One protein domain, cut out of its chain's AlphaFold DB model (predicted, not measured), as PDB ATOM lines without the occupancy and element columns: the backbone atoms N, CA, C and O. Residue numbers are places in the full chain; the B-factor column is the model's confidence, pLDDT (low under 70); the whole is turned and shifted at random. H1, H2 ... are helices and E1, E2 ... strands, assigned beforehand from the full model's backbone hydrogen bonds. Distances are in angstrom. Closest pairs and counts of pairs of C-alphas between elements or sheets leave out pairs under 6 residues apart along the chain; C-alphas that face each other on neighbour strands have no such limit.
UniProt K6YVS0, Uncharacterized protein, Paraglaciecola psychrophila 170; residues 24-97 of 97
ATOM      1  N   THR A  24     -46.457  42.513  -5.872       95.50
ATOM      2  CA  THR A  24     -46.803  41.095  -5.838       95.50
ATOM      3  C   THR A  24     -45.607  40.307  -5.327       95.50
ATOM      4  O   THR A  24     -44.505  40.396  -5.875       95.50
ATOM      5  N   VAL A  25     -45.823  39.528  -4.271       95.44
ATOM      6  CA  VAL A  25     -44.777  38.749  -3.617       95.44
ATOM      7  C   VAL A  25     -45.149  37.282  -3.490       95.44
ATOM      8  O   VAL A  25     -46.311  36.929  -3.305       95.44
ATOM      9  N   LYS A  26     -44.149  36.409  -3.526       93.88
ATOM     10  CA  LYS A  26     -44.280  34.973  -3.270       93.88
ATOM     11  C   LYS A  26     -43.426  34.547  -2.085       93.88
ATOM     12  O   LYS A  26     -42.451  35.209  -1.730       93.88
ATOM     13  N   ALA A  27     -43.790  33.414  -1.490       91.56
ATOM     14  CA  ALA A  27     -42.943  32.763  -0.501       91.56
ATOM     15  C   ALA A  27     -41.665  32.230  -1.168       91.56
ATOM     16  O   ALA A  27     -41.698  31.767  -2.313       91.56
ATOM     17  N   LEU A  28     -40.555  32.255  -0.436       94.69
ATOM     18  CA  LEU A  28     -39.322  31.601  -0.870       94.69
ATOM     19  C   LEU A  28     -39.476  30.086  -0.727       94.69
ATOM     20  O   LEU A  28     -40.152  29.587   0.178       94.69
ATOM     21  N   ASN A  29     -38.824  29.342  -1.615       92.56
ATOM     22  CA  ASN A  29     -38.627  27.912  -1.398       92.56
ATOM     23  C   ASN A  29     -37.523  27.668  -0.351       92.56
ATOM     24  O   ASN A  29     -36.793  28.590   0.019       92.56
ATOM     25  N   SER A  30     -37.388  26.425   0.116       92.44
ATOM     26  CA  SER A  30     -36.449  26.086   1.193       92.44
ATOM     27  C   SER A  30     -35.000  26.442   0.841       92.44
ATOM     28  O   SER A  30     -34.307  27.006   1.677       92.44
ATOM     29  N   LEU A  31     -34.561  26.223  -0.405       94.81
ATOM     30  CA  LEU A  31     -33.193  26.544  -0.834       94.81
ATOM     31  C   LEU A  31     -32.917  28.055  -0.813       94.81
ATOM     32  O   LEU A  31     -31.890  28.494  -0.302       94.81
ATOM     33  N   GLN A  32     -33.852  28.856  -1.324       96.44
ATOM     34  CA  GLN A  32     -33.760  30.319  -1.299       96.44
ATOM     35  C   GLN A  32     -33.765  30.855   0.134       96.44
ATOM     36  O   GLN A  32     -33.024  31.781   0.456       96.44
ATOM     37  N   LEU A  33     -34.593  30.271   1.004       95.31
ATOM     38  CA  LEU A  33     -34.640  30.638   2.414       95.31
ATOM     39  C   LEU A  33     -33.329  30.276   3.127       95.31
ATOM     40  O   LEU A  33     -32.816  31.086   3.896       95.31
ATOM     41  N   THR A  34     -32.743  29.111   2.840       95.44
ATOM     42  CA  THR A  34     -31.419  28.727   3.351       95.44
ATOM     43  C   THR A  34     -30.339  29.722   2.935       95.44
ATOM     44  O   THR A  34     -29.520  30.093   3.772       95.44
ATOM     45  N   GLU A  35     -30.348  30.209   1.692       97.12
ATOM     46  CA  GLU A  35     -29.400  31.235   1.236       97.12
ATOM     47  C   GLU A  35     -29.565  32.544   2.023       97.12
ATOM     48  O   GLU A  35     -28.580  33.122   2.480       97.12
ATOM     49  N   VAL A  36     -30.807  32.978   2.269       97.19
ATOM     50  CA  VAL A  36     -31.076  34.148   3.121       97.19
ATOM     51  C   VAL A  36     -30.524  33.937   4.532       97.19
ATOM     52  O   VAL A  36     -29.905  34.852   5.074       97.19
ATOM     53  N   TYR A  37     -30.698  32.750   5.118       95.31
ATOM     54  CA  TYR A  37     -30.144  32.437   6.437       95.31
ATOM     55  C   TYR A  37     -28.613  32.436   6.462       95.31
ATOM     56  O   TYR A  37     -28.028  32.982   7.394       95.31
ATOM     57  N   ALA A  38     -27.968  31.841   5.460       95.81
ATOM     58  CA  ALA A  38     -26.516  31.699   5.417       95.81
ATOM     59  C   ALA A  38     -25.798  33.035   5.174       95.81
ATOM     60  O   ALA A  38     -24.802  33.338   5.828       95.81
ATOM     61  N   ASP A  39     -26.325  33.848   4.261       95.62
ATOM     62  CA  ASP A  39     -25.625  35.032   3.757       95.62
ATOM     63  C   ASP A  39     -26.171  36.352   4.311       95.62
ATOM     64  O   ASP A  39     -25.506  37.396   4.275       95.62
ATOM     65  N   GLY A  40     -27.427  36.329   4.744       94.75
ATOM     66  CA  GLY A  40     -28.241  37.518   4.932       94.75
ATOM     67  C   GLY A  40     -28.814  37.697   6.329       94.75
ATOM     68  O   GLY A  40     -29.259  38.799   6.661       94.75
ATOM     69  N   ALA A  41     -28.808  36.646   7.141       93.50
ATOM     70  CA  ALA A  41     -29.392  36.646   8.467       93.50
ATOM     71  C   ALA A  41     -28.320  36.742   9.553       93.50
ATOM     72  O   ALA A  41     -27.198  36.261   9.420       93.50
ATOM     73  N   LYS A  42     -28.693  37.363  10.666       92.94
ATOM     74  CA  LYS A  42     -27.924  37.371  11.905       92.94
ATOM     75  C   LYS A  42     -28.857  37.112  13.076       92.94
ATOM     76  O   LYS A  42     -29.994  37.584  13.086       92.94
ATOM     77  N   MET A  43     -28.361  36.402  14.080       88.75
ATOM     78  CA  MET A  43     -29.061  36.311  15.354       88.75
ATOM     79  C   MET A  43     -28.975  37.666  16.054       88.75
ATOM     80  O   MET A  43     -27.899  38.254  16.169       88.75
ATOM     81  N   VAL A  44     -30.121  38.176  16.482       89.75
ATOM     82  CA  VAL A  44     -30.252  39.374  17.311       89.75
ATOM     83  C   VAL A  44     -31.045  39.011  18.560       89.75
ATOM     84  O   VAL A  44     -31.689  37.963  18.620       89.75
ATOM     85  N   GLU A  45     -30.999  39.866  19.573       90.31
ATOM     86  CA  GLU A  45     -31.832  39.681  20.755       90.31
ATOM     87  C   GLU A  45     -33.313  39.619  20.339       90.31
ATOM     88  O   GLU A  45     -33.820  40.515  19.663       90.31
ATOM     89  N   GLY A  46     -33.984  38.511  20.663       82.38
ATOM     90  CA  GLY A  46     -35.384  38.283  20.298       82.38
ATOM     91  C   GLY A  46     -35.639  37.657  18.919       82.38
ATOM     92  O   GLY A  46     -36.803  37.489  18.565       82.38
ATOM     93  N   GLY A  47     -34.613  37.270  18.148       85.62
ATOM     94  CA  GLY A  47     -34.817  36.431  16.959       85.62
ATOM     95  C   GLY A  47     -33.815  36.632  15.828       85.62
ATOM     96  O   GLY A  47     -32.624  36.855  16.037       85.62
ATOM     97  N   VAL A  48     -34.307  36.511  14.595       88.62
ATOM     98  CA  VAL A  48     -33.498  36.624  13.378       88.62
ATOM     99  C   VAL A  48     -33.651  38.024  12.793       88.62
ATOM    100  O   VAL A  48     -34.751  38.446  12.439       88.62
ATOM    101  N   GLY A  49     -32.539  38.743  12.670       92.19
ATOM    102  CA  GLY A  49     -32.453  40.008  11.949       92.19
ATOM    103  C   GLY A  49     -31.860  39.809  10.558       92.19
ATOM    104  O   GLY A  49     -30.959  38.992  10.379       92.19
ATOM    105  N   LEU A  50     -32.312  40.588   9.576       94.81
ATOM    106  CA  LEU A  50     -31.724  40.598   8.233       94.81
ATOM    107  C   LEU A  50     -30.751  41.765   8.079       94.81
ATOM    108  O   LEU A  50     -31.036  42.895   8.479       94.81
ATOM    109  N   ASN A  51     -29.593  41.492   7.486       94.69
ATOM    110  CA  ASN A  51     -28.699  42.521   6.975       94.69
ATOM    111  C   ASN A  51     -29.160  42.966   5.570       94.69
ATOM    112  O   ASN A  51     -30.120  42.435   5.005       94.69
ATOM    113  N   PHE A  52     -28.460  43.939   4.980       93.81
ATOM    114  CA  PHE A  52     -28.795  44.434   3.644       93.81
ATOM    115  C   PHE A  52     -28.766  43.331   2.573       93.81
ATOM    116  O   PHE A  52     -29.679  43.249   1.758       93.81
ATOM    117  N   LYS A  53     -27.768  42.438   2.602       95.81
ATOM    118  CA  LYS A  53     -27.676  41.310   1.665       95.81
ATOM    119  C   LYS A  53     -28.883  40.376   1.804       95.81
ATOM    120  O   LYS A  53     -29.460  39.995   0.793       95.81
ATOM    121  N   GLY A  54     -29.316  40.082   3.030       96.88
ATOM    122  CA  GLY A  54     -30.515  39.287   3.304       96.88
ATOM    123  C   GLY A  54     -31.786  39.924   2.761       96.88
ATOM    124  O   GLY A  54     -32.558  39.253   2.082       96.88
ATOM    125  N   ILE A  55     -31.955  41.234   2.963       96.44
ATOM    126  CA  ILE A  55     -33.061  41.986   2.356       96.44
ATOM    127  C   ILE A  55     -33.020  41.851   0.830       96.44
ATOM    128  O   ILE A  55     -34.020  41.473   0.228       96.44
ATOM    129  N   MET A  56     -31.870  42.085   0.197       96.88
ATOM    130  CA  MET A  56     -31.751  42.002  -1.262       96.88
ATOM    131  C   MET A  56     -32.023  40.596  -1.806       96.88
ATOM    132  O   MET A  56     -32.659  40.469  -2.852       96.88
ATOM    133  N   LEU A  57     -31.601  39.544  -1.100       97.56
ATOM    134  CA  LEU A  57     -31.919  38.158  -1.454       97.56
ATOM    135  C   LEU A  57     -33.426  37.884  -1.361       97.56
ATOM    136  O   LEU A  57     -34.002  37.317  -2.291       97.56
ATOM    137  N   CYS A  58     -34.088  38.355  -0.299       97.25
ATOM    138  CA  CYS A  58     -35.544  38.271  -0.186       97.25
ATOM    139  C   CYS A  58     -36.238  38.963  -1.362       97.25
ATOM    140  O   CYS A  58     -37.130  38.376  -1.963       97.25
ATOM    141  N   LEU A  59     -35.816  40.169  -1.740       96.94
ATOM    142  CA  LEU A  59     -36.419  40.895  -2.862       96.94
ATOM    143  C   LEU A  59     -36.175  40.190  -4.199       96.94
ATOM    144  O   LEU A  59     -37.113  40.010  -4.970       96.94
ATOM    145  N   LYS A  60     -34.940  39.735  -4.445       96.38
ATOM    146  CA  LYS A  60     -34.544  39.003  -5.658       96.38
ATOM    147  C   LYS A  60     -35.398  37.760  -5.887       96.38
ATOM    148  O   LYS A  60     -35.731  37.451  -7.027       96.38
ATOM    149  N   TYR A  61     -35.722  37.029  -4.823       96.00
ATOM    150  CA  TYR A  61     -36.448  35.764  -4.928       96.00
ATOM    151  C   TYR A  61     -37.952  35.895  -4.723       96.00
ATOM    152  O   TYR A  61     -38.708  35.118  -5.306       96.00
ATOM    153  N   GLY A  62     -38.381  36.840  -3.892       96.12
ATOM    154  CA  GLY A  62     -39.760  36.971  -3.443       96.12
ATOM    155  C   GLY A  62     -40.601  37.947  -4.253       96.12
ATOM    156  O   GLY A  62     -41.817  37.804  -4.227       96.12
ATOM    157  N   LEU A  63     -40.019  38.904  -4.982       95.81
ATOM    158  CA  LEU A  63     -40.796  39.809  -5.835       95.81
ATOM    159  C   LEU A  63     -41.146  39.165  -7.180       95.81
ATOM    160  O   LEU A  63     -40.360  38.411  -7.755       95.81
ATOM    161  N   ILE A  64     -42.325  39.505  -7.693       93.62
ATOM    162  CA  ILE A  64     -42.797  39.115  -9.022       93.62
ATOM    163  C   ILE A  64     -42.913  40.372  -9.885       93.62
ATOM    164  O   ILE A  64     -43.433  41.390  -9.426       93.62
ATOM    165  N   ASP A  65     -42.376  40.303 -11.107       86.81
ATOM    166  CA  ASP A  65     -42.472  41.331 -12.155       86.81
ATOM    167  C   ASP A  65     -42.113  42.763 -11.708       86.81
ATOM    168  O   ASP A  65     -42.562  43.752 -12.282       86.81
ATOM    169  N   THR A  66     -41.272  42.887 -10.675       88.81
ATOM    170  CA  THR A  66     -40.858  44.172 -10.108       88.81
ATOM    171  C   THR A  66     -39.354  44.356 -10.253       88.81
ATOM    172  O   THR A  66     -38.559  43.565  -9.751       88.81
ATOM    173  N   ASP A  67     -38.962  45.457 -10.887       90.88
ATOM    174  CA  ASP A  67     -37.573  45.905 -10.932       90.88
ATOM    175  C   ASP A  67     -37.164  46.515  -9.582       90.88
ATOM    176  O   ASP A  67     -37.644  47.583  -9.189       90.88
ATOM    177  N   ILE A  68     -36.261  45.830  -8.874       91.94
ATOM    178  CA  ILE A  68     -35.795  46.203  -7.530       91.94
ATOM    179  C   ILE A  68     -35.149  47.594  -7.518       91.94
ATOM    180  O   ILE A  68     -35.302  48.334  -6.547       91.94
ATOM    181  N   SER A  69     -34.503  48.003  -8.614       89.44
ATOM    182  CA  SER A  69     -33.840  49.311  -8.709       89.44
ATOM    183  C   SER A  69     -34.818  50.493  -8.622       89.44
ATOM    184  O   SER A  69     -34.416  51.610  -8.300       89.44
ATOM    185  N   LYS A  70     -36.116  50.250  -8.854       89.88
ATOM    186  CA  LYS A  70     -37.195  51.253  -8.807       89.88
ATOM    187  C   LYS A  70     -37.949  51.267  -7.474       89.88
ATOM    188  O   LYS A  70     -38.984  51.936  -7.336       89.88
ATOM    189  N   ILE A  71     -37.494  50.487  -6.498       93.12
ATOM    190  CA  ILE A  71     -38.096  50.403  -5.170       93.12
ATOM    191  C   ILE A  71     -37.398  51.419  -4.259       93.12
ATOM    192  O   ILE A  71     -36.185  51.587  -4.309       93.12
ATOM    193  N   SER A  72     -38.150  52.128  -3.417       91.94
ATOM    194  CA  SER A  72     -37.533  53.029  -2.436       91.94
ATOM    195  C   SER A  72     -36.826  52.212  -1.351       91.94
ATOM    196  O   SER A  72     -37.280  51.124  -0.988       91.94
ATOM    197  N   SER A  73     -35.732  52.719  -0.786       88.12
ATOM    198  CA  SER A  73     -34.997  52.024   0.284       88.12
ATOM    199  C   SER A  73     -35.868  51.721   1.511       88.12
ATOM    200  O   SER A  73     -35.659  50.713   2.178       88.12
ATOM    201  N   LEU A  74     -36.884  52.550   1.776       89.50
ATOM    202  CA  LEU A  74     -37.870  52.303   2.831       89.50
ATOM    203  C   LEU A  74     -38.684  51.030   2.548       89.50
ATOM    204  O   LEU A  74     -38.782  50.150   3.400       89.50
ATOM    205  N   HIS A  75     -39.195  50.886   1.323       95.38
ATOM    206  CA  HIS A  75     -39.970  49.705   0.945       95.38
ATOM    207  C   HIS A  75     -39.113  48.435   0.915       95.38
ATOM    208  O   HIS A  75     -39.647  47.363   1.171       95.38
ATOM    209  N   HIS A  76     -37.806  48.529   0.635       95.12
ATOM    210  CA  HIS A  76     -36.910  47.367   0.650       95.12
ATOM    211  C   HIS A  76     -36.947  46.646   2.002       95.12
ATOM    212  O   HIS A  76     -37.089  45.426   2.044       95.12
ATOM    213  N   ALA A  77     -36.839  47.394   3.105       92.88
ATOM    214  CA  ALA A  77     -36.839  46.819   4.446       92.88
ATOM    215  C   ALA A  77     -38.187  46.164   4.785       92.88
ATOM    216  O   ALA A  77     -38.220  45.041   5.291       92.88
ATOM    217  N   GLU A  78     -39.296  46.837   4.466       95.62
ATOM    218  CA  GLU A  78     -40.642  46.316   4.714       95.62
ATOM    219  C   GLU A  78     -40.940  45.060   3.883       95.62
ATOM    220  O   GLU A  78     -41.377  44.045   4.429       95.62
ATOM    221  N   LEU A  79     -40.634  45.099   2.582       95.94
ATOM    222  CA  LEU A  79     -40.789  43.966   1.671       95.94
ATOM    223  C   LEU A  79     -39.902  42.792   2.081       95.94
ATOM    224  O   LEU A  79     -40.382  41.665   2.159       95.94
ATOM    225  N   GLY A  80     -38.622  43.043   2.373       95.75
ATOM    226  CA  GLY A  80     -37.681  42.004   2.789       95.75
ATOM    227  C   GLY A  80     -38.158  41.285   4.049       95.75
ATOM    228  O   GLY A  80     -38.189  40.055   4.083       95.75
ATOM    229  N   LYS A  81     -38.623  42.044   5.051       93.56
ATOM    230  CA  LYS A  81     -39.213  41.485   6.272       93.56
ATOM    231  C   LYS A  81     -40.460  40.652   5.968       93.56
ATOM    232  O   LYS A  81     -40.558  39.524   6.441       93.56
ATOM    233  N   PHE A  82     -41.393  41.187   5.179       95.25
ATOM    234  CA  PHE A  82     -42.637  40.497   4.835       95.25
ATOM    235  C   PHE A  82     -42.381  39.166   4.112       95.25
ATOM    236  O   PHE A  82     -42.910  38.124   4.498       95.25
ATOM    237  N   ILE A  83     -41.510  39.196   3.102       96.19
ATOM    238  CA  ILE A  83     -41.121  38.030   2.307       96.19
ATOM    239  C   ILE A  83     -40.459  36.961   3.186       96.19
ATOM    240  O   ILE A  83     -40.800  35.782   3.081       96.19
ATOM    241  N   PHE A  84     -39.538  37.361   4.067       95.38
ATOM    242  CA  PHE A  84     -38.865  36.439   4.978       95.38
ATOM    243  C   PHE A  84     -39.842  35.780   5.953       95.38
ATOM    244  O   PHE A  84     -39.864  34.558   6.044       95.38
ATOM    245  N   SER A  85     -40.704  36.557   6.618       92.81
ATOM    246  CA  SER A  85     -41.704  36.009   7.543       92.81
ATOM    247  C   SER A  85     -42.622  34.998   6.860       92.81
ATOM    248  O   SER A  85     -42.871  33.926   7.406       92.81
ATOM    249  N   LYS A  86     -43.072  35.297   5.637       92.12
ATOM    250  CA  LYS A  86     -43.888  34.373   4.846       92.12
ATOM    251  C   LYS A  86     -43.146  33.070   4.532       92.12
ATOM    252  O   LYS A  86     -43.730  31.993   4.622       92.12
ATOM    253  N   ALA A  87     -41.867  33.159   4.170       91.19
ATOM    254  CA  ALA A  87     -41.040  31.990   3.895       91.19
ATOM    255  C   ALA A  87     -40.799  31.134   5.151       91.19
ATOM    256  O   ALA A  87     -40.932  29.915   5.081       91.19
ATOM    257  N   SER A  88     -40.492  31.760   6.292       88.94
ATOM    258  CA  SER A  88     -40.280  31.065   7.566       88.94
ATOM    259  C   SER A  88     -41.531  30.320   8.028       88.94
ATOM    260  O   SER A  88     -41.428  29.150   8.377       88.94
ATOM    261  N   LEU A  89     -42.711  30.949   7.946       89.19
ATOM    262  CA  LEU A  89     -43.984  30.306   8.294       89.19
ATOM    263  C   LEU A  89     -44.251  29.069   7.428       89.19
ATOM    264  O   LEU A  89     -44.583  28.009   7.947       89.19
ATOM    265  N   LEU A  90     -44.046  29.177   6.111       87.19
ATOM    266  CA  LEU A  90     -44.233  28.048   5.197       87.19
ATOM    267  C   LEU A  90     -43.270  26.889   5.510       87.19
ATOM    268  O   LEU A  90     -43.632  25.720   5.389       87.19
ATOM    269  N   GLU A  91     -42.030  27.198   5.885       87.25
ATOM    270  CA  GLU A  91     -41.036  26.186   6.238       87.25
ATOM    271  C   GLU A  91     -41.352  25.507   7.581       87.25
ATOM    272  O   GLU A  91     -41.158  24.300   7.721       87.25
ATOM    273  N   GLU A  92     -41.885  26.249   8.551       86.75
ATOM    274  CA  GLU A  92     -42.402  25.684   9.802       86.75
ATOM    275  C   GLU A  92     -43.607  24.768   9.554       86.75
ATOM    276  O   GLU A  92     -43.638  23.646  10.059       86.75
ATOM    277  N   GLU A  93     -44.561  25.182   8.714       86.56
ATOM    278  CA  GLU A  93     -45.704  24.350   8.317       86.56
ATOM    279  C   GLU A  93     -45.266  23.035   7.651       86.56
ATOM    280  O   GLU A  93     -45.846  21.982   7.926       86.56
ATOM    281  N   ARG A  94     -44.221  23.067   6.809       83.06
ATOM    282  CA  ARG A  94     -43.654  21.861   6.178       83.06
ATOM    283  C   ARG A  94     -43.035  20.898   7.182       83.06
ATOM    284  O   ARG A  94     -43.177  19.697   7.002       83.06
ATOM    285  N   LYS A  95     -42.334  21.402   8.200       83.56
ATOM    286  CA  LYS A  95     -41.687  20.564   9.227       83.56
ATOM    287  C   LYS A  95     -42.689  19.882  10.158       83.56
ATOM    288  O   LYS A  95     -42.357  18.861  10.749       83.56
ATOM    289  N   ASN A  96     -43.883  20.455  10.291       78.94
ATOM    290  CA  ASN A  96     -44.944  19.975  11.175       78.94
ATOM    291  C   ASN A  96     -46.009  19.119  10.456       78.94
ATOM    292  O   ASN A  96     -47.003  18.754  11.084       78.94
ATOM    293  N   SER A  97     -45.834  18.845   9.157       67.38
ATOM    294  CA  SER A  97     -46.710  17.992   8.331       67.38
ATOM    295  C   SER A  97     -46.106  16.605   8.143       67.38
ATOM    296  O   SER A  97     -46.899  15.641   8.084       67.38
TER     297      SER A  97
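Overview. This is residues 24 to 97 of the 97 residues of an uncharacterized protein of Paraglaciecola psychrophila 170 (UniProt K6YVS0). Two short helices, H1 and H2, lie side by side and cross one side of a long helix, H3, while a small strand hairpin, E1 and E2, caps the end where H1 finishes and H2 starts. The printed part has 74 residues, with three named helices and two named strands in the order H1, E1, E2, H2, H3. The strands make a two-stranded antiparallel sheet, order E1 - E2, and the class is mostly helix. The whole is compact, with a radius of gyration of the C-alphas of 11.9 A and spans of 38 by 28 by 17 A.

Along the chain. H1, residues 30 to 40, begins at C-alpha 30 (-36.449, 26.086, 1.193) and is 14.6 A long. E1, residues 41 to 44, measures 9.3 A, and E2, residues 47 to 50, measures 10.2 A. H2, residues 52 to 62, is 15.0 A long. H3, residues 73 to 95, is 33.4 A long and ends at C-alpha 95 (-41.687, 20.564, 9.227).

Arrangement. H1 and H2 touch, closest at the C-alphas of Gly 40 and Gly 54, 3.3 A, at a shallow tilt of 18 degrees, opposite ways. In the hairpin of E1 and E2, N 42 and O 49 are within hydrogen-bond range at 2.8 A. H3 touches H2 with residues 76 to 84 alone, closest at the C-alphas of Ile 55 and Gly 80, 4.6 A, at a steep tilt of 66 degrees, the same way. H3 touches H1 with residues 84 to 91 alone, closest at the C-alphas of Leu 33 and Ala 87, 6.7 A, at a steep tilt of 48 degrees, opposite ways. E1 and H3 are apart. Every O i to N i+4 pair is within hydrogen-bond range in H1 and H2, and 17 of 19 in H3.

Size, cuts and confidence. The C-alphas farthest apart, of Lys 70 and Ser 97, are 38.6 A apart. The printed part has no cut and no long link. Mean pLDDT of the printed part is 92.2; residue 97 is under 70.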